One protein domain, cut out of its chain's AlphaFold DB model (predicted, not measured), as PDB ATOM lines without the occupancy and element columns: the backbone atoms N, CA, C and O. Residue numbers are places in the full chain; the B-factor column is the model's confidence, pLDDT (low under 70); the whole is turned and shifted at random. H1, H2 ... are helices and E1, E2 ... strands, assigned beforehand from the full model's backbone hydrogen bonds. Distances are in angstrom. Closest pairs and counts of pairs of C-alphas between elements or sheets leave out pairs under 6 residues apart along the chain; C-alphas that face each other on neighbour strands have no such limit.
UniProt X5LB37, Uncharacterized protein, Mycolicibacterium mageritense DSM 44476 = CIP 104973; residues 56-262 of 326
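This is residues 56 to 262 of the 326 residues of an uncharacterized protein of Mycolicibacterium mageritense DSM 44476 = CIP 104973 (UniProt X5LB37). Four small antiparallel sheets are stacked one after another in the order of the chain, with E1 E2 E3 E4 face to face with E5 E6 E7 E8, that sheet partly face to face with E9 E10 E11 E12, and the hairpin E13 E14 over the third sheet's far side. The short helix H1 sits at the first sheet's end of the stack, and a long loop, residues 217 to 236, leads to the last hairpin. The 207 printed residues hold one named helix followed by fourteen named strands; the class is mostly strand, though under half of the residues are in named elements. The whole is compact, with a radius of gyration of the C-alphas of 17.4 A and spans of 56 by 43 by 26 A.

H1, residues 58 to 61, is too short for an O i to N i+4 pair; its one O i to N i+3 pair is within hydrogen-bond range. E1, 71 to 76, E2, 79 to 87, E3, 94 to 102, and E4, 113 to 116, form a meander, each strand the antiparallel neighbour of the one before; within hydrogen-bond range are N 73 and O 81, 3.0 A, N 82 and O 99, 2.9 A, and N 96 and O 115, 3.0 A. H1 is not on this sheet. E5, 124 to 128, E6, 133 to 138, E7, 149 to 154, and E8, 159 to 165, form a second meander, with N 127 and O 135 at 2.8 A, N 136 and O 151 at 2.9 A, and N 152 and O 162 at 2.9 A. These two sheets are face to face, 9.8 A centre to centre where they face; the closest C-alphas of E1 and E5, Ala 74 and Gly 128, are 5.2 A apart. E9, 179 to 185, E10, 191 to 197, E11, 201 to 205, and E12, 211 to 216, form a third, with N 182 and O 194 at 2.9 A, N 195 and O 203 at 2.8 A, and N 202 and O 215 at 3.0 A. It faces the second sheet at 10.6 A; the closest C-alphas of E5 and E10, Gly 128 and Thr 191, are 5.6 A apart. The hairpin of E13, 237 to 240, and E14, 252 to 255, with N 238 and O 254 at 2.9 A, faces the third sheet at 9.0 A, continuing the stack of sheets.

H1 begins at C-alpha 58, (181.194, 174.186, 115.681). E2 and E3 each measure 27.3 A from first to last C-alpha, E9 19.0 A and E10 18.8 A. E14 ends at C-alpha 255, (156.443, 144.590, 112.206).

The C-alphas farthest apart, Pro 65 and Glu 248, are 56.5 A apart. The printed part has no cut. The links E8 to E9, E12 to E13 and E13 to E14 are long. Residues 173, 174 and 224 have pLDDT under 70.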
ATOM      1  N   VAL A  56     174.167 177.324 118.190       93.25
ATOM      2  CA  VAL A  56     175.517 176.818 118.484       93.25
ATOM      3  C   VAL A  56     176.424 177.002 117.267       93.25
ATOM      4  O   VAL A  56     175.954 177.017 116.125       93.25
ATOM      5  N   SER A  57     177.720 177.164 117.505       95.25
ATOM      6  CA  SER A  57     178.779 177.056 116.499       95.25
ATOM      7  C   SER A  57     179.512 175.715 116.618       95.25
ATOM      8  O   SER A  57     179.386 175.018 117.622       95.25
ATOM      9  N   ALA A  58     180.330 175.369 115.620       96.50
ATOM     10  CA  ALA A  58     181.194 174.186 115.681       96.50
ATOM     11  C   ALA A  58     182.135 174.199 116.906       96.50
ATOM     12  O   ALA A  58     182.370 173.158 117.516       96.50
ATOM     13  N   ALA A  59     182.599 175.384 117.321       95.62
ATOM     14  CA  ALA A  59     183.420 175.551 118.518       95.62
ATOM     15  C   ALA A  59     182.631 175.306 119.818       95.62
ATOM     16  O   ALA A  59     183.160 174.681 120.731       95.62
ATOM     17  N   ASP A  60     181.360 175.728 119.888       95.31
ATOM     18  CA  ASP A  60     180.489 175.456 121.047       95.31
ATOM     19  C   ASP A  60     180.131 173.963 121.162       95.31
ATOM     20  O   ASP A  60     179.901 173.462 122.261       95.31
ATOM     21  N   ILE A  61     180.096 173.252 120.026       97.12
ATOM     22  CA  ILE A  61     179.908 171.795 119.967       97.12
ATOM     23  C   ILE A  61     181.179 171.048 120.425       97.12
ATOM     24  O   ILE A  61     181.090 169.905 120.866       97.12
ATOM     25  N   GLY A  62     182.355 171.680 120.360       96.50
ATOM     26  CA  GLY A  62     183.646 171.034 120.625       96.50
ATOM     27  C   GLY A  62     184.215 170.271 119.423       96.50
ATOM     28  O   GLY A  62     185.024 169.364 119.607       96.50
ATOM     29  N   LEU A  63     183.795 170.610 118.199       97.12
ATOM     30  CA  LEU A  63     184.330 170.004 116.977       97.12
ATOM     31  C   LEU A  63     185.762 170.493 116.685       97.12
ATOM     32  O   LEU A  63     186.113 171.622 117.052       97.12
ATOM     33  N   PRO A  64     186.592 169.691 115.989       95.25
ATOM     34  CA  PRO A  64     187.919 170.123 115.563       95.25
ATOM     35  C   PRO A  64     187.881 171.365 114.652       95.25
ATOM     36  O   PRO A  64     186.881 171.611 113.969       95.25
ATOM     37  N   PRO A  65     188.980 172.140 114.570       91.88
ATOM     38  CA  PRO A  65     189.091 173.243 113.621       91.88
ATOM     39  C   PRO A  65     188.766 172.813 112.183       91.88
ATOM     40  O   PRO A  65     189.098 171.706 111.760       91.88
ATOM     41  N   GLU A  66     188.134 173.719 111.433       88.88
ATOM     42  CA  GLU A  66     187.672 173.523 110.045       88.88
ATOM     43  C   GLU A  66     186.572 172.457 109.847       88.88
ATOM     44  O   GLU A  66     186.108 172.285 108.721       88.88
ATOM     45  N   VAL A  67     186.101 171.782 110.902       94.25
ATOM     46  CA  VAL A  67     184.900 170.931 110.841       94.25
ATOM     47  C   VAL A  67     183.649 171.809 110.979       94.25
ATOM     48  O   VAL A  67     183.581 172.705 111.824       94.25
ATOM     49  N   GLY A  68     182.668 171.594 110.100       93.88
ATOM     50  CA  GLY A  68     181.423 172.362 110.057       93.88
ATOM     51  C   GLY A  68     180.368 171.880 111.056       93.88
ATOM     52  O   GLY A  68     180.515 170.851 111.704       93.88
ATOM     53  N   VAL A  69     179.256 172.612 111.155       95.06
ATOM     54  CA  VAL A  69     178.034 172.071 111.779       95.06
ATOM     55  C   VAL A  69     177.435 171.040 110.818       95.06
ATOM     56  O   VAL A  69     177.323 171.309 109.622       95.06
ATOM     57  N   GLY A  70     177.085 169.868 111.341       94.94
ATOM     58  CA  GLY A  70     176.630 168.715 110.573       94.94
ATOM     59  C   GLY A  70     175.170 168.739 110.130       94.94
ATOM     60  O   GLY A  70     174.390 169.628 110.480       94.94
ATOM     61  N   SER A  71     174.805 167.695 109.392       95.00
ATOM     62  CA  SER A  71     173.438 167.403 108.960       95.00
ATOM     63  C   SER A  71     172.675 166.655 110.050       95.00
ATOM     64  O   SER A  71     173.220 165.758 110.695       95.00
ATOM     65  N   LEU A  72     171.401 167.005 110.243       95.50
ATOM     66  CA  LEU A  72     170.470 166.239 111.075       95.50
ATOM     67  C   LEU A  72     170.245 164.865 110.434       95.50
ATOM     68  O   LEU A  72     169.941 164.813 109.243       95.50
ATOM     69  N   PHE A  73     170.330 163.788 111.217       94.69
ATOM     70  CA  PHE A  73     170.026 162.431 110.739       94.69
ATOM     71  C   PHE A  73     168.921 161.725 111.543       94.69
ATOM     72  O   PHE A  73     168.224 160.861 111.015       94.69
ATOM     73  N   ALA A  74     168.720 162.106 112.808       94.56
ATOM     74  CA  ALA A  74     167.657 161.572 113.657       94.56
ATOM     75  C   ALA A  74     167.208 162.597 114.705       94.56
ATOM     76  O   ALA A  74     167.994 163.429 115.164       94.56
ATOM     77  N   SER A  75     165.954 162.504 115.144       93.38
ATOM     78  CA  SER A  75     165.423 163.292 116.257       93.38
ATOM     79  C   SER A  75     164.391 162.494 117.048       93.38
ATOM     80  O   SER A  75     163.611 161.717 116.498       93.38
ATOM     81  N   THR A  76     164.409 162.651 118.368       88.62
ATOM     82  CA  THR A  76     163.586 161.870 119.296       88.62
ATOM     83  C   THR A  76     163.086 162.791 120.402       88.62
ATOM     84  O   THR A  76     163.873 163.185 121.261       88.62
ATOM     85  N   LYS A  77     161.786 163.116 120.404       86.19
ATOM     86  CA  LYS A  77     161.131 164.012 121.381       86.19
ATOM     87  C   LYS A  77     161.805 165.390 121.499       86.19
ATOM     88  O   LYS A  77     161.479 166.295 120.743       86.19
ATOM     89  N   ASP A  78     162.708 165.525 122.462       92.00
ATOM     90  CA  ASP A  78     163.439 166.712 122.901       92.00
ATOM     91  C   ASP A  78     164.912 166.721 122.438       92.00
ATOM     92  O   ASP A  78     165.667 167.636 122.767       92.00
ATOM     93  N   LYS A  79     165.330 165.724 121.650       95.25
ATOM     94  CA  LYS A  79     166.718 165.515 121.210       95.25
ATOM     95  C   LYS A  79     166.841 165.512 119.688       95.25
ATOM     96  O   LYS A  79     165.993 164.942 119.000       95.25
ATOM     97  N   ALA A  80     167.925 166.082 119.172       95.69
ATOM     98  CA  ALA A  80     168.298 166.029 117.758       95.69
ATOM     99  C   ALA A  80     169.765 165.600 117.608       95.69
ATOM    100  O   ALA A  80     170.624 166.075 118.353       95.69
ATOM    101  N   TYR A  81     170.046 164.712 116.653       97.81
ATOM    102  CA  TYR A  81     171.357 164.093 116.450       97.81
ATOM    103  C   TYR A  81     171.895 164.376 115.049       97.81
ATOM    104  O   TYR A  81     171.184 164.252 114.046       97.81
ATOM    105  N   PHE A  82     173.165 164.757 115.001       97.75
ATOM    106  CA  PHE A  82     173.824 165.287 113.819       97.75
ATOM    107  C   PHE A  82     175.095 164.507 113.507       97.75
ATOM    108  O   PHE A  82     175.786 164.055 114.422       97.75
ATOM    109  N   ILE A  83     175.405 164.401 112.217       97.88
ATOM    110  CA  ILE A  83     176.670 163.887 111.692       97.88
ATOM    111  C   ILE A  83     177.325 164.978 110.846       97.88
ATOM    112  O   ILE A  83     176.686 165.628 110.018       97.88
ATOM    113  N   THR A  84     178.616 165.187 111.061       97.00
ATOM    114  CA  THR A  84     179.496 165.934 110.158       97.00
ATOM    115  C   THR A  84     180.722 165.084 109.880       97.00
ATOM    116  O   THR A  84     181.084 164.258 110.712       97.00
ATOM    117  N   ASP A  85     181.363 165.276 108.739       95.00
ATOM    118  CA  ASP A  85     182.608 164.609 108.401       95.00
ATOM    119  C   ASP A  85     183.617 165.574 107.781       95.00
ATOM    120  O   ASP A  85     183.289 166.664 107.301       95.00
ATOM    121  N   ARG A  86     184.881 165.167 107.838       93.19
ATOM    122  CA  ARG A  86     186.002 165.835 107.188       93.19
ATOM    123  C   ARG A  86     186.955 164.761 106.701       93.19
ATOM    124  O   ARG A  86     187.290 163.834 107.430       93.19
ATOM    125  N   THR A  87     187.434 164.927 105.478       89.06
ATOM    126  CA  THR A  87     188.597 164.192 104.977       89.06
ATOM    127  C   THR A  87     189.784 165.147 104.902       89.06
ATOM    128  O   THR A  87     189.604 166.353 104.707       89.06
ATOM    129  N   ASP A  88     190.998 164.632 105.095       86.06
ATOM    130  CA  ASP A  88     192.215 165.399 104.828       86.06
ATOM    131  C   ASP A  88     192.331 165.821 103.346       86.06
ATOM    132  O   ASP A  88     191.579 165.382 102.473       86.06
ATOM    133  N   SER A  89     193.300 166.688 103.043       82.50
ATOM    134  CA  SER A  89     193.535 167.188 101.682       82.50
ATOM    135  C   SER A  89     194.069 166.138 100.697       82.50
ATOM    136  O   SER A  89     194.206 166.452  99.513       82.50
ATOM    137  N   GLN A  90     194.389 164.925 101.158       80.50
ATOM    138  CA  GLN A  90     194.864 163.812 100.332       80.50
ATOM    139  C   GLN A  90     193.772 162.765 100.064       80.50
ATOM    140  O   GLN A  90     193.963 161.912  99.202       80.50
ATOM    141  N   GLY A  91     192.631 162.838 100.756       78.62
ATOM    142  CA  GLY A  91     191.552 161.852 100.660       78.62
ATOM    143  C   GLY A  91     191.731 160.624 101.563       78.62
ATOM    144  O   GLY A  91     190.930 159.698 101.461       78.62
ATOM    145  N   LEU A  92     192.769 160.587 102.409       82.12
ATOM    146  CA  LEU A  92     193.272 159.343 103.020       82.12
ATOM    147  C   LEU A  92     192.832 159.134 104.474       82.12
ATOM    148  O   LEU A  92     192.683 157.993 104.905       82.12
ATOM    149  N   SER A  93     192.593 160.217 105.216       88.12
ATOM    150  CA  SER A  93     192.158 160.180 106.620       88.12
ATOM    151  C   SER A  93     190.763 160.808 106.774       88.12
ATOM    152  O   SER A  93     190.653 161.961 107.203       88.12
ATOM    153  N   PRO A  94     189.681 160.115 106.375       92.81
ATOM    154  CA  PRO A  94     188.321 160.556 106.652       92.81
ATOM    155  C   PRO A  94     187.952 160.288 108.117       92.81
ATOM    156  O   PRO A  94     188.306 159.251 108.686       92.81
ATOM    157  N   ALA A  95     187.228 161.219 108.727       95.12
ATOM    158  CA  ALA A  95     186.629 161.052 110.043       95.12
ATOM    159  C   ALA A  95     185.265 161.750 110.109       95.12
ATOM    160  O   ALA A  95     185.076 162.833 109.550       95.12
ATOM    161  N   GLY A  96     184.329 161.125 110.822       96.88
ATOM    162  CA  GLY A  96     183.028 161.692 111.173       96.88
ATOM    163  C   GLY A  96     182.961 162.118 112.638       96.88
ATOM    164  O   GLY A  96     183.712 161.606 113.462       96.88
ATOM    165  N   TRP A  97     182.026 163.001 112.985       98.12
ATOM    166  CA  TRP A  97     181.687 163.348 114.366       98.12
ATOM    167  C   TRP A  97     180.174 163.336 114.567       98.12
ATOM    168  O   TRP A  97     179.452 164.147 113.981       98.12
ATOM    169  N   VAL A  98     179.704 162.430 115.427       98.44
ATOM    170  CA  VAL A  98     178.303 162.367 115.865       98.44
ATOM    171  C   VAL A  98     178.131 163.167 117.147       98.44
ATOM    172  O   VAL A  98     178.847 162.950 118.124       98.44
ATOM    173  N   TYR A  99     177.151 164.064 117.176       98.12
ATOM    174  CA  TYR A  99     176.795 164.817 118.378       98.12
ATOM    175  C   TYR A  99     175.278 164.971 118.509       98.12
ATOM    176  O   TYR A  99     174.542 165.007 117.522       98.12
ATOM    177  N   GLY A 100     174.804 165.050 119.751       97.50
ATOM    178  CA  GLY A 100     173.399 165.268 120.082       97.50
ATOM    179  C   GLY A 100     173.184 166.602 120.791       97.50
ATOM    180  O   GLY A 100     174.022 167.006 121.599       97.50
ATOM    181  N   VAL A 101     172.054 167.260 120.531       97.31
ATOM    182  CA  VAL A 101     171.626 168.489 121.222       97.31
ATOM    183  C   VAL A 101     170.221 168.347 121.802       97.31
ATOM    184  O   VAL A 101     169.340 167.733 121.197       97.31
ATOM    185  N   ASP A 102     170.009 168.959 122.964       96.25
ATOM    186  CA  ASP A 102     168.686 169.238 123.521       96.25
ATOM    187  C   ASP A 102     168.031 170.382 122.723       96.25
ATOM    188  O   ASP A 102     168.574 171.489 122.635       96.25
ATOM    189  N   ILE A 103     166.863 170.132 122.125       93.06
ATOM    190  CA  ILE A 103     166.231 171.076 121.186       93.06
ATOM    191  C   ILE A 103     165.625 172.305 121.874       93.06
ATOM    192  O   ILE A 103     165.296 173.283 121.202       93.06
ATOM    193  N   HIS A 104     165.479 172.288 123.199       92.00
ATOM    194  CA  HIS A 104     164.905 173.395 123.963       92.00
ATOM    195  C   HIS A 104     165.963 174.418 124.395       92.00
ATOM    196  O   HIS A 104     165.675 175.615 124.456       92.00
ATOM    197  N   SER A 105     167.185 173.963 124.671       94.00
ATOM    198  CA  SER A 105     168.272 174.760 125.250       94.00
ATOM    199  C   SER A 105     169.517 174.879 124.369       94.00
ATOM    200  O   SER A 105     170.346 175.751 124.632       94.00
ATOM    201  N   GLY A 106     169.670 174.022 123.355       94.12
ATOM    202  CA  GLY A 106     170.855 173.972 122.493       94.12
ATOM    203  C   GLY A 106     172.083 173.358 123.151       94.12
ATOM    204  O   GLY A 106     173.175 173.419 122.589       94.12
ATOM    205  N   LYS A 107     171.939 172.790 124.351       96.06
ATOM    206  CA  LYS A 107     173.041 172.135 125.053       96.06
ATOM    207  C   LYS A 107     173.360 170.793 124.411       96.06
ATOM    208  O   LYS A 107     172.453 170.059 124.024       96.06
ATOM    209  N   LEU A 108     174.645 170.457 124.377       97.38
ATOM    210  CA  LEU A 108     175.100 169.121 124.019       97.38
ATOM    211  C   LEU A 108     174.559 168.081 125.003       97.38
ATOM    212  O   LEU A 108     174.561 168.301 126.216       97.38
ATOM    213  N   LEU A 109     174.147 166.939 124.463       97.06
ATOM    214  CA  LEU A 109     173.757 165.756 125.231       97.06
ATOM    215  C   LEU A 109     174.989 164.957 125.685       97.06
ATOM    216  O   LEU A 109     174.987 164.370 126.763       97.06
ATOM    217  N   PHE A 110     176.046 164.968 124.870       97.12
ATOM    218  CA  PHE A 110     177.326 164.299 125.094       97.12
ATOM    219  C   PHE A 110     178.439 164.992 124.284       97.12
ATOM    220  O   PHE A 110     178.156 165.817 123.415       97.12
ATOM    221  N   GLN A 111     179.705 164.680 124.580       96.31
ATOM    222  CA  GLN A 111     180.854 165.166 123.797       96.31
ATOM    223  C   GLN A 111     180.863 164.527 122.396       96.31
ATOM    224  O   GLN A 111     180.529 163.346 122.307       96.31
ATOM    225  N   PRO A 112     181.252 165.243 121.321       97.75
ATOM    226  CA  PRO A 112     181.254 164.691 119.967       97.75
ATOM    227  C   PRO A 112     182.022 163.369 119.857       97.75
ATOM    228  O   PRO A 112     183.164 163.254 120.302       97.75
ATOM    229  N   ILE A 113     181.381 162.379 119.244       98.31
ATOM    230  CA  ILE A 113     181.895 161.020 119.081       98.31
ATOM    231  C   ILE A 113     182.593 160.939 117.729       98.31
ATOM    232  O   ILE A 113     181.929 161.009 116.695       98.31
ATOM    233  N   GLU A 114     183.913 160.781 117.733       97.50
ATOM    234  CA  GLU A 114     184.686 160.593 116.506       97.50
ATOM    235  C   GLU A 114     184.482 159.188 115.914       97.50
ATOM    236  O   GLU A 114     184.572 158.176 116.612       97.50
ATOM    237  N   LEU A 115     184.236 159.141 114.606       97.44
ATOM    238  CA  LEU A 115     184.114 157.943 113.783       97.44
ATOM    239  C   LEU A 115     185.302 157.899 112.811       97.44
ATOM    240  O   LEU A 115     185.211 158.347 111.666       97.44
ATOM    241  N   THR A 116     186.451 157.406 113.275       94.50
ATOM    242  CA  THR A 116     187.665 157.284 112.452       94.50
ATOM    243  C   THR A 116     187.413 156.362 111.255       94.50
ATOM    244  O   THR A 116     187.012 155.214 111.438       94.50
ATOM    245  N   GLY A 117     187.659 156.842 110.033       92.19
ATOM    246  CA  GLY A 117     187.367 156.123 108.789       92.19
ATOM    247  C   GLY A 117     185.995 156.434 108.175       92.19
ATOM    248  O   GLY A 117     185.740 156.019 107.046       92.19
ATOM    249  N   PHE A 118     185.114 157.167 108.867       94.62
ATOM    250  CA  PHE A 118     183.822 157.576 108.309       94.62
ATOM    251  C   PHE A 118     183.993 158.708 107.289       94.62
ATOM    252  O   PHE A 118     184.549 159.761 107.602       94.62
ATOM    253  N   ARG A 119     183.456 158.495 106.086       90.62
ATOM    254  CA  ARG A 119     183.378 159.460 104.982       90.62
ATOM    255  C   ARG A 119     181.904 159.616 104.626       90.62
ATOM    256  O   ARG A 119     181.241 158.605 104.418       90.62
ATOM    257  N   GLY A 120     181.396 160.845 104.608       86.31
ATOM    258  CA  GLY A 120     179.973 161.125 104.420       86.31
ATOM    259  C   GLY A 120     179.478 160.917 102.986       86.31
ATOM    260  O   GLY A 120     180.141 160.308 102.142       86.31
ATOM    261  N   ASN A 121     178.283 161.443 102.711       81.69
ATOM    262  CA  ASN A 121     177.588 161.317 101.430       81.69
ATOM    263  C   ASN A 121     178.515 161.680 100.240       81.69
ATOM    264  O   ASN A 121     179.118 162.757 100.254       81.69
ATOM    265  N   PRO A 122     178.646 160.814  99.212       80.69
ATOM    266  CA  PRO A 122     177.802 159.644  98.931       80.69
ATOM    267  C   PRO A 122     178.270 158.320  99.556       80.69
ATOM    268  O   PRO A 122     177.572 157.324  99.416       80.69
ATOM    269  N   LEU A 123     179.425 158.284 100.227       83.06
ATOM    270  CA  LEU A 123     180.081 157.041 100.664       83.06
ATOM    271  C   LEU A 123     179.729 156.609 102.093       83.06
ATOM    272  O   LEU A 123     180.205 155.570 102.547       83.06
ATOM    273  N   GLY A 124     178.898 157.366 102.799       90.12
ATOM    274  CA  GLY A 124     178.467 157.038 104.150       90.12
ATOM    275  C   GLY A 124     177.335 157.924 104.640       90.12
ATOM    276  O   GLY A 124     177.098 159.013 104.114       90.12
ATOM    277  N   ASP A 125     176.608 157.421 105.631       94.19
ATOM    278  CA  ASP A 125     175.404 158.049 106.175       94.19
ATOM    279  C   ASP A 125     175.122 157.526 107.596       94.19
ATOM    280  O   ASP A 125     175.665 156.494 108.010       94.19
ATOM    281  N   CYS A 126     174.274 158.228 108.344       96.38
ATOM    282  CA  CYS A 126     173.865 157.863 109.700       96.38
ATOM    283  C   CYS A 126     172.343 157.822 109.822       96.38
ATOM    284  O   CYS A 126     171.627 158.592 109.192       96.38
ATOM    285  N   TYR A 127     171.839 156.955 110.696       95.50
ATOM    286  CA  TYR A 127     170.407 156.745 110.878       95.50
ATOM    287  C   TYR A 127     170.051 156.485 112.342       95.50
ATOM    288  O   TYR A 127     170.838 155.907 113.092       95.50
ATOM    289  N   GLY A 128     168.831 156.845 112.745       94.88
ATOM    290  CA  GLY A 128     168.254 156.395 114.014       94.88
ATOM    291  C   GLY A 128     167.765 154.944 113.934       94.88
ATOM    292  O   GLY A 128     167.186 154.530 112.928       94.88
ATOM    293  N   ASN A 129     167.944 154.172 115.006       95.19
ATOM    294  CA  ASN A 129     167.378 152.830 115.152       95.19
ATOM    295  C   ASN A 129     166.746 152.662 116.542       95.19
ATOM    296  O   ASN A 129     167.327 152.078 117.456       95.19
ATOM    297  N   GLY A 130     165.549 153.214 116.718       91.56
ATOM    298  CA  GLY A 130     164.933 153.389 118.029       91.56
ATOM    299  C   GLY A 130     165.318 154.705 118.711       91.56
ATOM    300  O   GLY A 130     166.058 155.512 118.152       91.56
ATOM    301  N   PRO A 131     164.804 154.940 119.930       89.88
ATOM    302  CA  PRO A 131     164.953 156.218 120.626       89.88
ATOM    303  C   PRO A 131     166.353 156.471 121.218       89.88
ATOM    304  O   PRO A 131     166.617 157.578 121.680       89.88
ATOM    305  N   GLY A 132     167.225 155.454 121.259       93.62
ATOM    306  CA  GLY A 132     168.518 155.501 121.960       93.62
ATOM    307  C   GLY A 132     169.723 154.979 121.175       93.62
ATOM    308  O   GLY A 132     170.823 154.983 121.719       93.62
ATOM    309  N   THR A 133     169.550 154.563 119.917       96.94
ATOM    310  CA  THR A 133     170.633 153.988 119.104       96.94
ATOM    311  C   THR A 133     170.742 154.709 117.769       96.94
ATOM    312  O   THR A 133     169.730 154.909 117.093       96.94
ATOM    313  N   ALA A 134     171.963 155.043 117.358       97.62
ATOM    314  CA  ALA A 134     172.274 155.395 115.975       97.62
ATOM    315  C   ALA A 134     173.118 154.304 115.311       97.62
ATOM    316  O   ALA A 134     173.891 153.603 115.968       97.62
ATOM    317  N   VAL A 135     172.966 154.189 113.995       97.88
ATOM    318  CA  VAL A 135     173.775 153.334 113.128       97.88
ATOM    319  C   VAL A 135     174.364 154.213 112.037       97.88
ATOM    320  O   VAL A 135     173.615 154.814 111.270       97.88
ATOM    321  N   CYS A 136     175.688 154.284 111.970       97.88
ATOM    322  CA  CYS A 136     176.408 154.947 110.887       97.88
ATOM    323  C   CYS A 136     177.117 153.904 110.025       97.88
ATOM    324  O   CYS A 136     177.621 152.908 110.548       97.88
ATOM    325  N   LEU A 137     177.157 154.138 108.718       96.44
ATOM    326  CA  LEU A 137     177.743 153.250 107.716       96.44
ATOM    327  C   LEU A 137     178.711 154.019 106.824       96.44
ATOM    328  O   LEU A 137     178.446 155.171 106.487       96.44
ATOM    329  N   ALA A 138     179.775 153.351 106.390       93.56
ATOM    330  CA  ALA A 138     180.627 153.784 105.289       93.56
ATOM    331  C   ALA A 138     180.814 152.616 104.307       93.56
ATOM    332  O   ALA A 138     181.123 151.504 104.731       93.56
ATOM    333  N   GLU A 139     180.644 152.864 103.006       90.00
ATOM    334  CA  GLU A 139     180.822 151.882 101.921       90.00
ATOM    335  C   GLU A 139     182.294 151.462 101.742       90.00
ATOM    336  O   GLU A 139     182.580 150.390 101.213       90.00
ATOM    337  N   GLY A 140     183.232 152.266 102.248       85.06
ATOM    338  CA  GLY A 140     184.664 152.075 102.037       85.06
ATOM    339  C   GLY A 140     185.122 152.571 100.663       85.06
ATOM    340  O   GLY A 140     184.355 153.135  99.886       85.06
ATOM    341  N   ASP A 141     186.411 152.399 100.393       85.44
ATOM    342  CA  ASP A 141     187.065 152.786  99.141       85.44
ATOM    343  C   ASP A 141     188.368 151.969  99.005       85.44
ATOM    344  O   ASP A 141     189.408 152.342  99.568       85.44
ATOM    345  N   PRO A 142     188.331 150.806  98.322       83.06
ATOM    346  CA  PRO A 142     189.487 149.920  98.208       83.06
ATOM    347  C   PRO A 142     190.689 150.536  97.483       83.06
ATOM    348  O   PRO A 142     191.807 150.070  97.701       83.06
ATOM    349  N   GLU A 143     190.496 151.569  96.652       85.31
ATOM    350  CA  GLU A 143     191.591 152.213  95.908       85.31
ATOM    351  C   GLU A 143     192.519 153.013  96.833       85.31
ATOM    352  O   GLU A 143     193.727 153.076  96.596       85.31
ATOM    353  N   VAL A 144     191.971 153.560  97.924       84.25
ATOM    354  CA  VAL A 144     192.718 154.263  98.986       84.25
ATOM    355  C   VAL A 144     192.804 153.472 100.300       84.25
ATOM    356  O   VAL A 144     193.312 153.977 101.299       84.25
ATOM    357  N   GLY A 145     192.358 152.212 100.307       85.31
ATOM    358  CA  GLY A 145     192.466 151.307 101.458       85.31
ATOM    359  C   GLY A 145     191.454 151.546 102.584       85.31
ATOM    360  O   GLY A 145     191.672 151.076 103.703       85.31
ATOM    361  N   LEU A 146     190.350 152.249 102.315       87.62
ATOM    362  CA  LEU A 146     189.270 152.456 103.284       87.62
ATOM    363  C   LEU A 146     188.345 151.231 103.319       87.62
ATOM    364  O   LEU A 146     187.853 150.774 102.288       87.62
ATOM    365  N   ALA A 147     188.092 150.703 104.515       90.44
ATOM    366  CA  ALA A 147     187.214 149.554 104.712       90.44
ATOM    367  C   ALA A 147     185.727 149.953 104.711       90.44
ATOM    368  O   ALA A 147     185.371 151.041 105.160       90.44
ATOM    369  N   GLN A 148     184.861 149.031 104.278       92.94
ATOM    370  CA  GLN A 148     183.421 149.114 104.520       92.94
ATOM    371  C   GLN A 148     183.161 148.877 106.014       92.94
ATOM    372  O   GLN A 148     183.538 147.830 106.549       92.94
ATOM    373  N   LEU A 149     182.568 149.855 106.699       96.00
ATOM    374  CA  LEU A 149     182.492 149.900 108.162       96.00
ATOM    375  C   LEU A 149     181.102 150.284 108.665       96.00
ATOM    376  O   LEU A 149     180.361 151.028 108.022       96.00
ATOM    377  N   ILE A 150     180.790 149.799 109.864       97.94
ATOM    378  CA  ILE A 150     179.621 150.193 110.645       97.94
ATOM    379  C   ILE A 150     180.041 150.715 112.021       97.94
ATOM    380  O   ILE A 150     181.030 150.256 112.605       97.94
ATOM    381  N   TRP A 151     179.252 151.642 112.560       98.56
ATOM    382  CA  TRP A 151     179.300 152.080 113.952       98.56
ATOM    383  C   TRP A 151     177.900 152.003 114.550       98.56
ATOM    384  O   TRP A 151     176.963 152.597 114.016       98.56
ATOM    385  N   ILE A 152     177.771 151.302 115.675       98.44
ATOM    386  CA  ILE A 152     176.570 151.318 116.514       98.44
ATOM    387  C   ILE A 152     176.860 152.227 117.702       98.44
ATOM    388  O   ILE A 152     177.880 152.069 118.381       98.44
ATOM    389  N   ILE A 153     175.990 153.207 117.925       98.69
ATOM    390  CA  ILE A 153     176.201 154.289 118.886       98.69
ATOM    391  C   ILE A 153     175.047 154.307 119.883       98.69
ATOM    392  O   ILE A 153     173.888 154.450 119.497       98.69
ATOM    393  N   ASP A 154     175.384 154.214 121.166       97.75
ATOM    394  CA  ASP A 154     174.488 154.485 122.287       97.75
ATOM    395  C   ASP A 154     174.372 156.010 122.455       97.75
ATOM    396  O   ASP A 154     175.331 156.689 122.839       97.75
ATOM    397  N   LEU A 155     173.197 156.542 122.116       96.75
ATOM    398  CA  LEU A 155     172.870 157.972 122.136       96.75
ATOM    399  C   LEU A 155     172.483 158.484 123.530       96.75
ATOM    400  O   LEU A 155     172.383 159.696 123.729       96.75
ATOM    401  N   GLU A 156     172.240 157.592 124.494       93.94
ATOM    402  CA  GLU A 156     172.004 157.975 125.887       93.94
ATOM    403  C   GLU A 156     173.332 158.200 126.617       93.94
ATOM    404  O   GLU A 156     173.470 159.168 127.364       93.94
ATOM    405  N   GLN A 157     174.325 157.345 126.359       94.62
ATOM    406  CA  GLN A 157     175.652 157.420 126.979       94.62
ATOM    407  C   GLN A 157     176.683 158.174 126.129       94.62
ATOM    408  O   GLN A 157     177.762 158.488 126.630       94.62
ATOM    409  N   GLY A 158     176.373 158.462 124.861       96.69
ATOM    410  CA  GLY A 158     177.262 159.186 123.955       96.69
ATOM    411  C   GLY A 158     178.524 158.400 123.605       96.69
ATOM    412  O   GLY A 158     179.628 158.934 123.710       96.69
ATOM    413  N   LYS A 159     178.386 157.118 123.239       97.62
ATOM    414  CA  LYS A 159     179.532 156.231 122.972       97.62
ATOM    415  C   LYS A 159     179.278 155.251 121.827       97.62
ATOM    416  O   LYS A 159     178.163 154.769 121.645       97.62
ATOM    417  N   VAL A 160     180.342 154.875 121.122       98.50
ATOM    418  CA  VAL A 160     180.330 153.707 120.229       98.50
ATOM    419  C   VAL A 160     180.237 152.436 121.083       98.50
ATOM    420  O   VAL A 160     181.039 152.241 121.998       98.50
ATOM    421  N   THR A 161     179.257 151.577 120.805       98.38
ATOM    422  CA  THR A 161     179.104 150.250 121.431       98.38
ATOM    423  C   THR A 161     179.678 149.136 120.567       98.38
ATOM    424  O   THR A 161     180.203 148.164 121.109       98.38
ATOM    425  N   PHE A 162     179.632 149.294 119.243       98.50
ATOM    426  CA  PHE A 162     180.250 148.387 118.281       98.50
ATOM    427  C   PHE A 162     180.823 149.164 117.094       98.50
ATOM    428  O   PHE A 162     180.215 150.122 116.617       98.50
ATOM    429  N   THR A 163     181.969 148.717 116.585       98.12
ATOM    430  CA  THR A 163     182.479 149.107 115.269       98.12
ATOM    431  C   THR A 163     183.216 147.938 114.629       98.12
ATOM    432  O   THR A 163     183.862 147.152 115.325       98.12
ATOM    433  N   GLY A 164     183.104 147.803 113.310       96.75
ATOM    434  CA  GLY A 164     183.763 146.736 112.565       96.75
ATOM    435  C   GLY A 164     183.339 146.666 111.096       96.75
ATOM    436  O   GLY A 164     182.579 147.521 110.635       96.75
ATOM    437  N   PRO A 165     183.830 145.655 110.358       95.44
ATOM    438  CA  PRO A 165     183.424 145.393 108.982       95.44
ATOM    439  C   PRO A 165     181.928 145.080 108.868       95.44
ATOM    440  O   PRO A 165     181.350 144.474 109.772       95.44
ATOM    441  N   THR A 166     181.315 145.429 107.739       95.31
ATOM    442  CA  THR A 166     179.906 145.115 107.453       95.31
ATOM    443  C   THR A 166     179.684 144.764 105.980       95.31
ATOM    444  O   THR A 166     180.486 145.138 105.127       95.31
ATOM    445  N   ASP A 167     178.593 144.051 105.685       93.44
ATOM    446  CA  ASP A 167     178.053 143.837 104.336       93.44
ATOM    447  C   ASP A 167     176.855 144.759 104.020       93.44
ATOM    448  O   ASP A 167     176.231 144.636 102.962       93.44
ATOM    449  N   LEU A 168     176.538 145.682 104.936       94.94
ATOM    450  CA  LEU A 168     175.463 146.659 104.804       94.94
ATOM    451  C   LEU A 168     175.929 147.918 104.074       94.94
ATOM    452  O   LEU A 168     176.997 148.465 104.352       94.94
ATOM    453  N   PHE A 169     175.079 148.415 103.182       93.62
ATOM    454  CA  PHE A 169     175.319 149.620 102.393       93.62
ATOM    455  C   PHE A 169     174.389 150.757 102.832       93.62
ATOM    456  O   PHE A 169     173.218 150.483 103.128       93.62
ATOM    457  N   PRO A 170     174.867 152.021 102.849       91.19
ATOM    458  CA  PRO A 170     174.021 153.199 103.040       91.19
ATOM    459  C   PRO A 170     172.829 153.231 102.075       91.19
ATOM    460  O   PRO A 170     172.844 152.617 101.005       91.19
ATOM    461  N   GLN A 171     171.786 153.972 102.438       83.06
ATOM    462  CA  GLN A 171     170.602 154.142 101.603       83.06
ATOM    463  C   GLN A 171     170.948 154.935 100.329       83.06
ATOM    464  O   GLN A 171     171.088 156.155 100.355       83.06
ATOM    465  N   GLY A 172     171.049 154.234  99.196       73.56
ATOM    466  CA  GLY A 172     171.430 154.805  97.901       73.56
ATOM    467  C   GLY A 172     170.847 154.041  96.710       73.56
ATOM    468  O   GLY A 172     169.799 153.393  96.825       73.56
ATOM    469  N   GLU A 173     171.514 154.123  95.554       55.41
ATOM    470  CA  GLU A 173     171.107 153.382  94.354       55.41
ATOM    471  C   GLU A 173     171.115 151.869  94.621       55.41
ATOM    472  O   GLU A 173     172.067 151.305  95.159       55.41
ATOM    473  N   SER A 174     170.008 151.204  94.280       59.59
ATOM    474  CA  SER A 174     169.836 149.781  94.580       59.59
ATOM    475  C   SER A 174     170.653 148.938  93.608       59.59
ATOM    476  O   SER A 174     170.280 148.808  92.445       59.59
ATOM    477  N   ALA A 175     171.724 148.318  94.099       70.19
ATOM    478  CA  ALA A 175     172.282 147.131  93.467       70.19
ATOM    479  C   ALA A 175     171.559 145.900  94.032       70.19
ATOM    480  O   ALA A 175     171.442 145.752  95.251       70.19
ATOM    481  N   SER A 176     171.051 145.036  93.155       80.56
ATOM    482  CA  SER A 176     170.198 143.900  93.533       80.56
ATOM    483  C   SER A 176     170.918 142.845  94.385       80.56
ATOM    484  O   SER A 176     170.281 142.074  95.101       80.56
ATOM    485  N   ASP A 177     172.250 142.829  94.352       87.56
ATOM    486  CA  ASP A 177     173.111 141.928  95.110       87.56
ATOM    487  C   ASP A 177     173.496 142.450  96.506       87.56
ATOM    488  O   ASP A 177     173.942 141.639  97.327       87.56
ATOM    489  N   LYS A 178     173.281 143.737  96.815       92.06
ATOM    490  CA  LYS A 178     173.664 144.385  98.086       92.06
ATOM    491  C   LYS A 178     172.561 144.331  99.154       92.06
ATOM    492  O   LYS A 178     171.371 144.373  98.845       92.06
ATOM    493  N   TYR A 179     172.961 144.320 100.430       95.06
ATOM    494  CA  TYR A 179     172.061 144.593 101.559       95.06
ATOM    495  C   TYR A 179     172.042 146.098 101.838       95.06
ATOM    496  O   TYR A 179     172.934 146.633 102.493       95.06
ATOM    497  N   VAL A 180     171.036 146.796 101.322       94.56
ATOM    498  CA  VAL A 180     170.892 148.249 101.497       94.56
ATOM    499  C   VAL A 180     170.081 148.517 102.762       94.56
ATOM    500  O   VAL A 180     169.040 147.884 102.961       94.56
ATOM    501  N   VAL A 181     170.507 149.447 103.620       94.31
ATOM    502  CA  VAL A 181     169.671 149.831 104.769       94.31
ATOM    503  C   VAL A 181     168.472 150.673 104.344       94.31
ATOM    504  O   VAL A 181     168.515 151.443 103.384       94.31
ATOM    505  N   ALA A 182     167.371 150.512 105.071       92.94
ATOM    506  CA  ALA A 182     166.173 151.319 104.918       92.94
ATOM    507  C   ALA A 182     165.615 151.699 106.292       92.94
ATOM    508  O   ALA A 182     165.507 150.860 107.191       92.94
ATOM    509  N   ALA A 183     165.228 152.966 106.432       92.44
ATOM    510  CA  ALA A 183     164.542 153.476 107.609       92.44
ATOM    511  C   ALA A 183     163.016 153.342 107.466       92.44
ATOM    512  O   ALA A 183     162.396 153.915 106.563       92.44
ATOM    513  N   ILE A 184     162.412 152.593 108.388       92.06
ATOM    514  CA  ILE A 184     160.961 152.503 108.587       92.06
ATOM    515  C   ILE A 184     160.582 153.468 109.714       92.06
ATOM    516  O   ILE A 184     161.262 153.511 110.738       92.06
ATOM    517  N   GLY A 185     159.509 154.235 109.537       90.06
ATOM    518  CA  GLY A 185     159.107 155.298 110.458       90.06
ATOM    519  C   GLY A 185     159.363 156.687 109.873       90.06
ATOM    520  O   GLY A 185     159.394 156.858 108.651       90.06
ATOM    521  N   ASN A 186     159.527 157.679 110.747       87.88
ATOM    522  CA  ASN A 186     159.520 159.086 110.351       87.88
ATOM    523  C   ASN A 186     160.865 159.534 109.789       87.88
ATOM    524  O   ASN A 186     161.892 159.397 110.451       87.88
ATOM    525  N   TYR A 187     160.858 160.181 108.625       87.56
ATOM    526  CA  TYR A 187     162.069 160.791 108.088       87.56
ATOM    527  C   TYR A 187     162.636 161.844 109.059       87.56
ATOM    528  O   TYR A 187     161.926 162.764 109.468       87.56
ATOM    529  N   LEU A 188     163.910 161.678 109.439       89.06
ATOM    530  CA  LEU A 188     164.626 162.454 110.468       89.06
ATOM    531  C   LEU A 188     164.013 162.406 111.884       89.06
ATOM    532  O   LEU A 188     164.454 163.154 112.757       89.06
ATOM    533  N   GLY A 189     163.024 161.544 112.134       89.94
ATOM    534  CA  GLY A 189     162.385 161.339 113.437       89.94
ATOM    535  C   GLY A 189     162.849 160.048 114.117       89.94
ATOM    536  O   GLY A 189     164.001 159.639 113.980       89.94
ATOM    537  N   GLU A 190     161.937 159.384 114.838       90.00
ATOM    538  CA  GLU A 190     162.174 158.022 115.316       90.00
ATOM    539  C   GLU A 190     161.924 157.015 114.182       90.00
ATOM    540  O   GLU A 190     160.873 157.018 113.532       90.00
ATOM    541  N   THR A 191     162.895 156.129 113.971       92.50
ATOM    542  CA  THR A 191     162.895 155.100 112.923       92.50
ATOM    543  C   THR A 191     163.265 153.727 113.485       92.50
ATOM    544  O   THR A 191     163.731 153.599 114.621       92.50
ATOM    545  N   ARG A 192     163.049 152.671 112.702       93.94
ATOM    546  CA  ARG A 192     163.658 151.343 112.862       93.94
ATOM    547  C   ARG A 192     164.401 151.006 111.581       93.94
ATOM    548  O   ARG A 192     163.880 151.255 110.493       93.94
ATOM    549  N   LEU A 193     165.608 150.469 111.713       95.00
ATOM    550  CA  LEU A 193     166.423 150.091 110.568       95.00
ATOM    551  C   LEU A 193     166.284 148.622 110.239       95.00
ATOM    552  O   LEU A 193     166.299 147.752 111.110       95.00
ATOM    553  N   VAL A 194     166.227 148.380 108.939       96.44
ATOM    554  CA  VAL A 194     166.239 147.053 108.349       96.44
ATOM    555  C   VAL A 194     167.232 147.013 107.196       96.44
ATOM    556  O   VAL A 194     167.441 148.016 106.513       96.44
ATOM    557  N   ALA A 195     167.822 145.848 106.960       96.81
ATOM    558  CA  ALA A 195     168.578 145.561 105.749       96.81
ATOM    559  C   ALA A 195     167.643 144.920 104.721       96.81
ATOM    560  O   ALA A 195     167.094 143.845 104.964       96.81
ATOM    561  N   ARG A 196     167.461 145.566 103.570       95.38
ATOM    562  CA  ARG A 196     166.682 145.027 102.449       95.38
ATOM    563  C   ARG A 196     167.598 144.489 101.353       95.38
ATOM    564  O   ARG A 196     168.665 145.052 101.110       95.38
ATOM    565  N   ARG A 197     167.150 143.445 100.655       94.69
ATOM    566  CA  ARG A 197     167.819 142.916  99.459       94.69
ATOM    567  C   ARG A 197     166.795 142.488  98.418       94.69
ATOM    568  O   ARG A 197     165.797 141.842  98.742       94.69
ATOM    569  N   GLU A 198     167.026 142.905  97.179       92.81
ATOM    570  CA  GLU A 198     166.069 142.742  96.088       92.81
ATOM    571  C   GLU A 198     165.828 141.260  95.771       92.81
ATOM    572  O   GLU A 198     166.763 140.473  95.646       92.81
ATOM    573  N   GLY A 199     164.557 140.868  95.679       92.75
ATOM    574  CA  GLY A 199     164.154 139.480  95.422       92.75
ATOM    575  C   GLY A 199     164.381 138.495  96.578       92.75
ATOM    576  O   GLY A 199     164.032 137.325  96.428       92.75
ATOM    577  N   GLU A 200     164.927 138.943  97.711       93.94
ATOM    578  CA  GLU A 200     165.174 138.119  98.900       93.94
ATOM    579  C   GLU A 200     164.230 138.498 100.051       93.94
ATOM    580  O   GLU A 200     163.510 137.647 100.583       93.94
ATOM    581  N   GLY A 201     164.185 139.787 100.406       95.56
ATOM    582  CA  GLY A 201     163.292 140.311 101.437       95.56
ATOM    583  C   GLY A 201     163.963 141.327 102.354       95.56
ATOM    584  O   GLY A 201     164.731 142.187 101.911       95.56
ATOM    585  N   VAL A 202     163.626 141.249 103.643       97.00
ATOM    586  CA  VAL A 202     163.986 142.246 104.660       97.00
ATOM    587  C   VAL A 202     164.471 141.567 105.940       97.00
ATOM    588  O   VAL A 202     163.825 140.643 106.431       97.00
ATOM    589  N   TYR A 203     165.573 142.062 106.502       98.00
ATOM    590  CA  TYR A 203     166.147 141.628 107.774       98.00
ATOM    591  C   TYR A 203     166.137 142.744 108.819       98.00
ATOM    592  O   TYR A 203     166.444 143.892 108.499       98.00
ATOM    593  N   GLY A 204     165.893 142.402 110.082       97.44
ATOM    594  CA  GLY A 204     166.148 143.304 111.210       97.44
ATOM    595  C   GLY A 204     167.642 143.482 111.479       97.44
ATOM    596  O   GLY A 204     168.429 142.576 111.199       97.44
ATOM    597  N   LEU A 205     168.035 144.610 112.075       97.12
ATOM    598  CA  LEU A 205     169.420 144.855 112.505       97.12
ATOM    599  C   LEU A 205     169.608 144.637 114.012       97.12
ATOM    600  O   LEU A 205     168.850 145.167 114.827       97.12
ATOM    601  N   GLY A 206     170.634 143.864 114.362       95.44
ATOM    602  CA  GLY A 206     171.045 143.570 115.732       95.44
ATOM    603  C   GLY A 206     171.951 144.639 116.363       95.44
ATOM    604  O   GLY A 206     172.277 145.649 115.731       95.44
ATOM    605  N   PRO A 207     172.368 144.438 117.628       94.75
ATOM    606  CA  PRO A 207     173.160 145.403 118.396       94.75
ATOM    607  C   PRO A 207     174.594 145.615 117.884       94.75
ATOM    608  O   PRO A 207     175.230 146.578 118.303       94.75
ATOM    609  N   ASN A 208     175.097 144.756 116.993       96.25
ATOM    610  CA  ASN A 208     176.370 144.917 116.284       96.25
ATOM    611  C   ASN A 208     176.150 145.166 114.774       96.25
ATOM    612  O   ASN A 208     177.089 145.093 113.984       96.25
ATOM    613  N   GLY A 209     174.907 145.431 114.353       94.81
ATOM    614  CA  GLY A 209     174.521 145.563 112.947       94.81
ATOM    615  C   GLY A 209     174.438 144.248 112.174       94.81
ATOM    616  O   GLY A 209     174.335 144.263 110.951       94.81
ATOM    617  N   GLU A 210     174.463 143.109 112.862       96.25
ATOM    618  CA  GLU A 210     174.200 141.810 112.256       96.25
ATOM    619  C   GLU A 210     172.744 141.708 111.771       96.25
ATOM    620  O   GLU A 210     171.823 142.266 112.372       96.25
ATOM    621  N   ARG A 211     172.511 140.964 110.685       97.19
ATOM    622  CA  ARG A 211     171.157 140.651 110.207       97.19
ATOM    623  C   ARG A 211     170.513 139.623 111.148       97.19
ATOM    624  O   ARG A 211     171.120 138.595 111.439       97.19
ATOM    625  N   THR A 212     169.306 139.911 111.644       96.88
ATOM    626  CA  THR A 212     168.634 139.143 112.716       96.88
ATOM    627  C   THR A 212     167.382 138.407 112.226       96.88
ATOM    628  O   THR A 212     167.501 137.384 111.554       96.88
ATOM    629  N   TRP A 213     166.178 138.882 112.565       97.75
ATOM    630  CA  TRP A 213     164.924 138.331 112.043       97.75
ATOM    631  C   TRP A 213     164.816 138.565 110.532       97.75
ATOM    632  O   TRP A 213     165.456 139.473 110.005       97.75
ATOM    633  N   PHE A 214     164.006 137.763 109.838       97.69
ATOM    634  CA  PHE A 214     163.871 137.797 108.379       97.69
ATOM    635  C   PHE A 214     162.411 137.681 107.933       97.69
ATOM    636  O   PHE A 214     161.695 136.781 108.370       97.69
ATOM    637  N   VAL A 215     162.005 138.552 107.008       96.94
ATOM    638  CA  VAL A 215     160.706 138.523 106.329       96.94
ATOM    639  C   VAL A 215     160.946 138.369 104.819       96.94
ATOM    640  O   VAL A 215     161.392 139.330 104.180       96.94
ATOM    641  N   PRO A 216     160.640 137.200 104.220       95.56
ATOM    642  CA  PRO A 216     160.856 136.972 102.792       95.56
ATOM    643  C   PRO A 216     159.954 137.859 101.931       95.56
ATOM    644  O   PRO A 216     158.783 138.053 102.263       95.56
ATOM    645  N   GLY A 217     160.438 138.318 100.783       94.00
ATOM    646  CA  GLY A 217     159.637 139.100  99.841       94.00
ATOM    647  C   GLY A 217     160.494 139.719  98.746       94.00
ATOM    648  O   GLY A 217     161.645 139.338  98.562       94.00
ATOM    649  N   GLY A 218     159.950 140.674  97.999       93.44
ATOM    650  CA  GLY A 218     160.706 141.329  96.932       93.44
ATOM    651  C   GLY A 218     161.764 142.327  97.420       93.44
ATOM    652  O   GLY A 218     162.545 142.807  96.599       93.44
ATOM    653  N   GLY A 219     161.804 142.652  98.718       93.00
ATOM    654  CA  GLY A 219     162.798 143.548  99.320       93.00
ATOM    655  C   GLY A 219     162.620 145.041  99.011       93.00
ATOM    656  O   GLY A 219     163.344 145.867  99.560       93.00
ATOM    657  N   SER A 220     161.653 145.435  98.180       91.38
ATOM    658  CA  SER A 220     161.299 146.844  97.982       91.38
ATOM    659  C   SER A 220     160.287 147.271  99.042       91.38
ATOM    660  O   SER A 220     159.144 146.809  99.041       91.38
ATOM    661  N   ILE A 221     160.727 148.122  99.971       90.94
ATOM    662  CA  ILE A 221     159.927 148.622 101.094       90.94
ATOM    663  C   ILE A 221     159.251 149.935 100.700       90.94
ATOM    664  O   ILE A 221     159.899 150.854 100.198       90.94
ATOM    665  N   PHE A 222     157.960 150.055 100.999       85.00
ATOM    666  CA  PHE A 222     157.176 151.262 100.749       85.00
ATOM    667  C   PHE A 222     157.008 152.048 102.049       85.00
ATOM    668  O   PHE A 222     156.248 151.637 102.924       85.00
ATOM    669  N   ASN A 223     157.701 153.186 102.167       76.69
ATOM    670  CA  ASN A 223     157.531 154.124 103.278       76.69
ATOM    671  C   ASN A 223     156.594 155.286 102.852       76.69
ATOM    672  O   ASN A 223     156.985 156.101 102.004       76.69
ATOM    673  N   PRO A 224     155.353 155.370 103.376       69.25
ATOM    674  CA  PRO A 224     154.453 156.485 103.099       69.25
ATOM    675  C   PRO A 224     154.962 157.753 103.803       69.25
ATOM    676  O   PRO A 224     154.898 157.867 105.021       69.25
ATOM    677  N   GLY A 225     155.445 158.722 103.022       70.06
ATOM    678  CA  GLY A 225     156.144 159.901 103.552       70.06
ATOM    679  C   GLY A 225     157.668 159.842 103.402       70.06
ATOM    680  O   GLY A 225     158.383 160.528 104.126       70.06
ATOM    681  N   TYR A 226     158.190 159.051 102.457       75.19
ATOM    682  CA  TYR A 226     159.610 159.070 102.094       75.19
ATOM    683  C   TYR A 226     160.140 160.506 101.888       75.19
ATOM    684  O   TYR A 226     159.586 161.271 101.098       75.19
ATOM    685  N   LEU A 227     161.212 160.852 102.613       80.38
ATOM    686  CA  LEU A 227     161.836 162.187 102.682       80.38
ATOM    687  C   LEU A 227     160.926 163.331 103.190       80.38
ATOM    688  O   LEU A 227     161.285 164.503 103.066       80.38
ATOM    689  N   GLN A 228     159.769 163.026 103.787       82.75
ATOM    690  CA  GLN A 228     158.843 164.020 104.341       82.75
ATOM    691  C   GLN A 228     158.938 164.049 105.868       82.75
ATOM    692  O   GLN A 228     158.625 163.074 106.549       82.75
ATOM    693  N   VAL A 229     159.352 165.193 106.415       81.69
ATOM    694  CA  VAL A 229     159.309 165.443 107.862       81.69
ATOM    695  C   VAL A 229     157.847 165.556 108.299       81.69
ATOM    696  O   VAL A 229     157.070 166.280 107.674       81.69
ATOM    697  N   SER A 230     157.476 164.862 109.375       79.56
ATOM    698  CA  SER A 230     156.114 164.857 109.912       79.56
ATOM    699  C   SER A 230     156.106 164.816 111.442       79.56
ATOM    700  O   SER A 230     156.998 164.245 112.068       79.56
ATOM    701  N   ASP A 231     155.079 165.432 112.024       75.44
ATOM    702  CA  ASP A 231     154.703 165.403 113.441       75.44
ATOM    703  C   ASP A 231     153.827 164.189 113.813       75.44
ATOM    704  O   ASP A 231     153.613 163.903 114.992       75.44
ATOM    705  N   ILE A 232     153.358 163.443 112.810       79.06
ATOM    706  CA  ILE A 232     152.661 162.165 112.960       79.06
ATOM    707  C   ILE A 232     153.584 161.148 113.670       79.06
ATOM    708  O   ILE A 232     154.771 161.118 113.365       79.06
ATOM    709  N   PRO A 233     153.108 160.287 114.598       82.00
ATOM    710  CA  PRO A 233     153.954 159.298 115.281       82.00
ATOM    711  C   PRO A 233     154.715 158.345 114.342       82.00
ATOM    712  O   PRO A 233     154.246 158.025 113.253       82.00
ATOM    713  N   ALA A 234     155.855 157.813 114.786       85.31
ATOM    714  CA  ALA A 234     156.642 156.872 113.988       85.31
ATOM    715  C   ALA A 234     155.873 155.578 113.668       85.31
ATOM    716  O   ALA A 234     155.336 154.916 114.559       85.31
ATOM    717  N   GLN A 235     155.848 155.195 112.389       87.62
ATOM    718  CA  GLN A 235     155.263 153.928 111.949       87.62
ATOM    719  C   GLN A 235     156.153 152.739 112.328       87.62
ATOM    720  O   GLN A 235     157.362 152.753 112.106       87.62
ATOM    721  N   THR A 236     155.537 151.693 112.880       90.06
ATOM    722  CA  THR A 236     156.197 150.433 113.273       90.06
ATOM    723  C   THR A 236     155.824 149.247 112.384       90.06
ATOM    724  O   THR A 236     156.431 148.188 112.506       90.06
ATOM    725  N   VAL A 237     154.846 149.415 111.491       93.75
ATOM    726  CA  VAL A 237     154.489 148.450 110.445       93.75
ATOM    727  C   VAL A 237     155.085 148.932 109.129       93.75
ATOM    728  O   VAL A 237     155.080 150.130 108.852       93.75
ATOM    729  N   ALA A 238     155.576 148.008 108.312       94.25
ATOM    730  CA  ALA A 238     156.040 148.281 106.960       94.25
ATOM    731  C   ALA A 238     155.447 147.293 105.955       94.25
ATOM    732  O   ALA A 238     154.996 146.202 106.304       94.25
ATOM    733  N   MET A 239     155.479 147.700 104.688       94.44
ATOM    734  CA  MET A 239     155.021 146.916 103.552       94.44
ATOM    735  C   MET A 239     156.184 146.662 102.596       94.44
ATOM    736  O   MET A 239     156.899 147.604 102.249       94.44
ATOM    737  N   GLN A 240     156.326 145.426 102.116       94.25
ATOM    738  CA  GLN A 240     157.209 145.099 100.993       94.25
ATOM    739  C   GLN A 240     156.452 144.478  99.813       94.25
ATOM    740  O   GLN A 240     155.380 143.888  99.985       94.25
ATOM    741  N   ASN A 241     157.005 144.626  98.606       92.88
ATOM    742  CA  ASN A 241     156.459 143.999  97.402       92.88
ATOM    743  C   ASN A 241     156.506 142.456  97.468       92.88
ATOM    744  O   ASN A 241     157.313 141.882  98.207       92.88
ATOM    745  N   PRO A 242     155.675 141.775  96.658       91.75
ATOM    746  CA  PRO A 242     155.786 140.337  96.426       91.75
ATOM    747  C   PRO A 242     157.149 139.920  95.858       91.75
ATOM    748  O   PRO A 242     157.902 140.744  95.334       91.75
ATOM    749  N   LEU A 243     157.449 138.622  95.930       91.38
ATOM    750  CA  LEU A 243     158.617 138.047  95.258       91.38
ATOM    751  C   LEU A 243     158.485 138.198  93.730       91.38
ATOM    752  O   LEU A 243     157.393 137.988  93.202       91.38
ATOM    753  N   PRO A 244     159.580 138.441  92.982       87.88
ATOM    754  CA  PRO A 244     159.541 138.493  91.514       87.88
ATOM    755  C   PRO A 244     159.008 137.212  90.847       87.88
ATOM    756  O   PRO A 244     158.523 137.260  89.720       87.88
ATOM    757  N   SER A 245     159.086 136.068  91.536       90.75
ATOM    758  CA  SER A 245     158.544 134.778  91.089       90.75
ATOM    759  C   SER A 245     157.023 134.645  91.228       90.75
ATOM    760  O   SER A 245     156.452 133.736  90.633       90.75
ATOM    761  N   ASP A 246     156.380 135.502  92.026       89.62
ATOM    762  CA  ASP A 246     154.931 135.520  92.248       89.62
ATOM    763  C   ASP A 246     154.438 136.976  92.402       89.62
ATOM    764  O   ASP A 246     154.164 137.439  93.511       89.62
ATOM    765  N   PRO A 247     154.377 137.744  91.296       86.06
ATOM    766  CA  PRO A 247     154.033 139.168  91.331       86.06
ATOM    767  C   PRO A 247     152.550 139.444  91.635       86.06
ATOM    768  O   PRO A 247     152.202 140.588  91.922       86.06
ATOM    769  N   GLU A 248     151.685 138.425  91.566       85.94
ATOM    770  CA  GLU A 248     150.246 138.527  91.865       85.94
ATOM    771  C   GLU A 248     149.918 138.204  93.334       85.94
ATOM    772  O   GLU A 248     148.791 138.448  93.779       85.94
ATOM    773  N   ALA A 249     150.880 137.686  94.109       87.69
ATOM    774  CA  ALA A 249     150.731 137.554  95.553       87.69
ATOM    775  C   ALA A 249     150.470 138.924  96.219       87.69
ATOM    776  O   ALA A 249     150.862 139.974  95.700       87.69
ATOM    777  N   PRO A 250     149.808 138.959  97.388       89.19
ATOM    778  CA  PRO A 250     149.628 140.202  98.122       89.19
ATOM    779  C   PRO A 250     150.971 140.785  98.575       89.19
ATOM    780  O   PRO A 250     151.896 140.062  98.944       89.19
ATOM    781  N   TYR A 251     151.036 142.116  98.633       92.38
ATOM    782  CA  TYR A 251     152.078 142.820  99.383       92.38
ATOM    783  C   TYR A 251     152.141 142.275 100.810       92.38
ATOM    784  O   TYR A 251     151.092 142.047 101.421       92.38
ATOM    785  N   ARG A 252     153.348 142.095 101.351       93.44
ATOM    786  CA  ARG A 252     153.526 141.566 102.709       93.44
ATOM    787  C   ARG A 252     153.645 142.691 103.719       93.44
ATOM    788  O   ARG A 252     154.391 143.644 103.489       93.44
ATOM    789  N   MET A 253     152.936 142.545 104.832       95.44
ATOM    790  CA  MET A 253     152.987 143.453 105.977       95.44
ATOM    791  C   MET A 253     153.852 142.843 107.065       95.44
ATOM    792  O   MET A 253     153.728 141.655 107.349       95.44
ATOM    793  N   PHE A 254     154.703 143.642 107.699       96.31
ATOM    794  CA  PHE A 254     155.526 143.167 108.806       96.31
ATOM    795  C   PHE A 254     155.755 144.234 109.870       96.31
ATOM    796  O   PHE A 254     155.769 145.433 109.591       96.31
ATOM    797  N   SER A 255     155.962 143.772 111.098       95.75
ATOM    798  CA  SER A 255     156.443 144.590 112.206       95.75
ATOM    799  C   SER A 255     157.941 144.864 112.048       95.75
ATOM    800  O   SER A 255     158.756 143.945 111.977       95.75
ATOM    801  N   ALA A 256     158.321 146.139 112.047       94.50
ATOM    802  CA  ALA A 256     159.714 146.583 112.029       94.50
ATOM    803  C   ALA A 256     160.412 146.463 113.399       94.50
ATOM    804  O   ALA A 256     161.580 146.831 113.528       94.50
ATOM    805  N   LEU A 257     159.703 145.997 114.434       94.00
ATOM    806  CA  LEU A 257     160.249 145.803 115.780       94.00
ATOM    807  C   LEU A 257     160.888 144.416 115.939       94.00
ATOM    808  O   LEU A 257     161.941 144.291 116.558       94.00
ATOM    809  N   ASP A 258     160.251 143.388 115.382       95.44
ATOM    810  CA  ASP A 258     160.544 141.971 115.642       95.44
ATOM    811  C   ASP A 258     160.409 141.059 114.407       95.44
ATOM    812  O   ASP A 258     160.652 139.856 114.505       95.44
ATOM    813  N   GLY A 259     160.039 141.606 113.244       96.50
ATOM    814  CA  GLY A 259     159.861 140.839 112.014       96.50
ATOM    815  C   GLY A 259     158.590 139.994 111.972       96.50
ATOM    816  O   GLY A 259     158.484 139.129 111.103       96.50
ATOM    817  N   ALA A 260     157.629 140.208 112.880       97.12
ATOM    818  CA  ALA A 260     156.359 139.490 112.838       97.12
ATOM    819  C   ALA A 260     155.645 139.732 111.495       97.12
ATOM    820  O   ALA A 260     155.432 140.881 111.104       97.12
ATOM    821  N   ASP A 261     155.273 138.654 110.798       95.06
ATOM    822  CA  ASP A 261     154.469 138.728 109.578       95.06
ATOM    823  C   ASP A 261     153.016 139.043 109.949       95.06
ATOM    824  O   ASP A 261     152.352 138.276 110.648       95.06
ATOM    825  N   LEU A 262     152.541 140.195 109.482       95.81
ATOM    826  CA  LEU A 262     151.190 140.706 109.710       95.81
ATOM    827  C   LEU A 262     150.298 140.509 108.474       95.81
ATOM    828  O   LEU A 262     149.160 140.978 108.457       95.81
TER     829      LEU A 262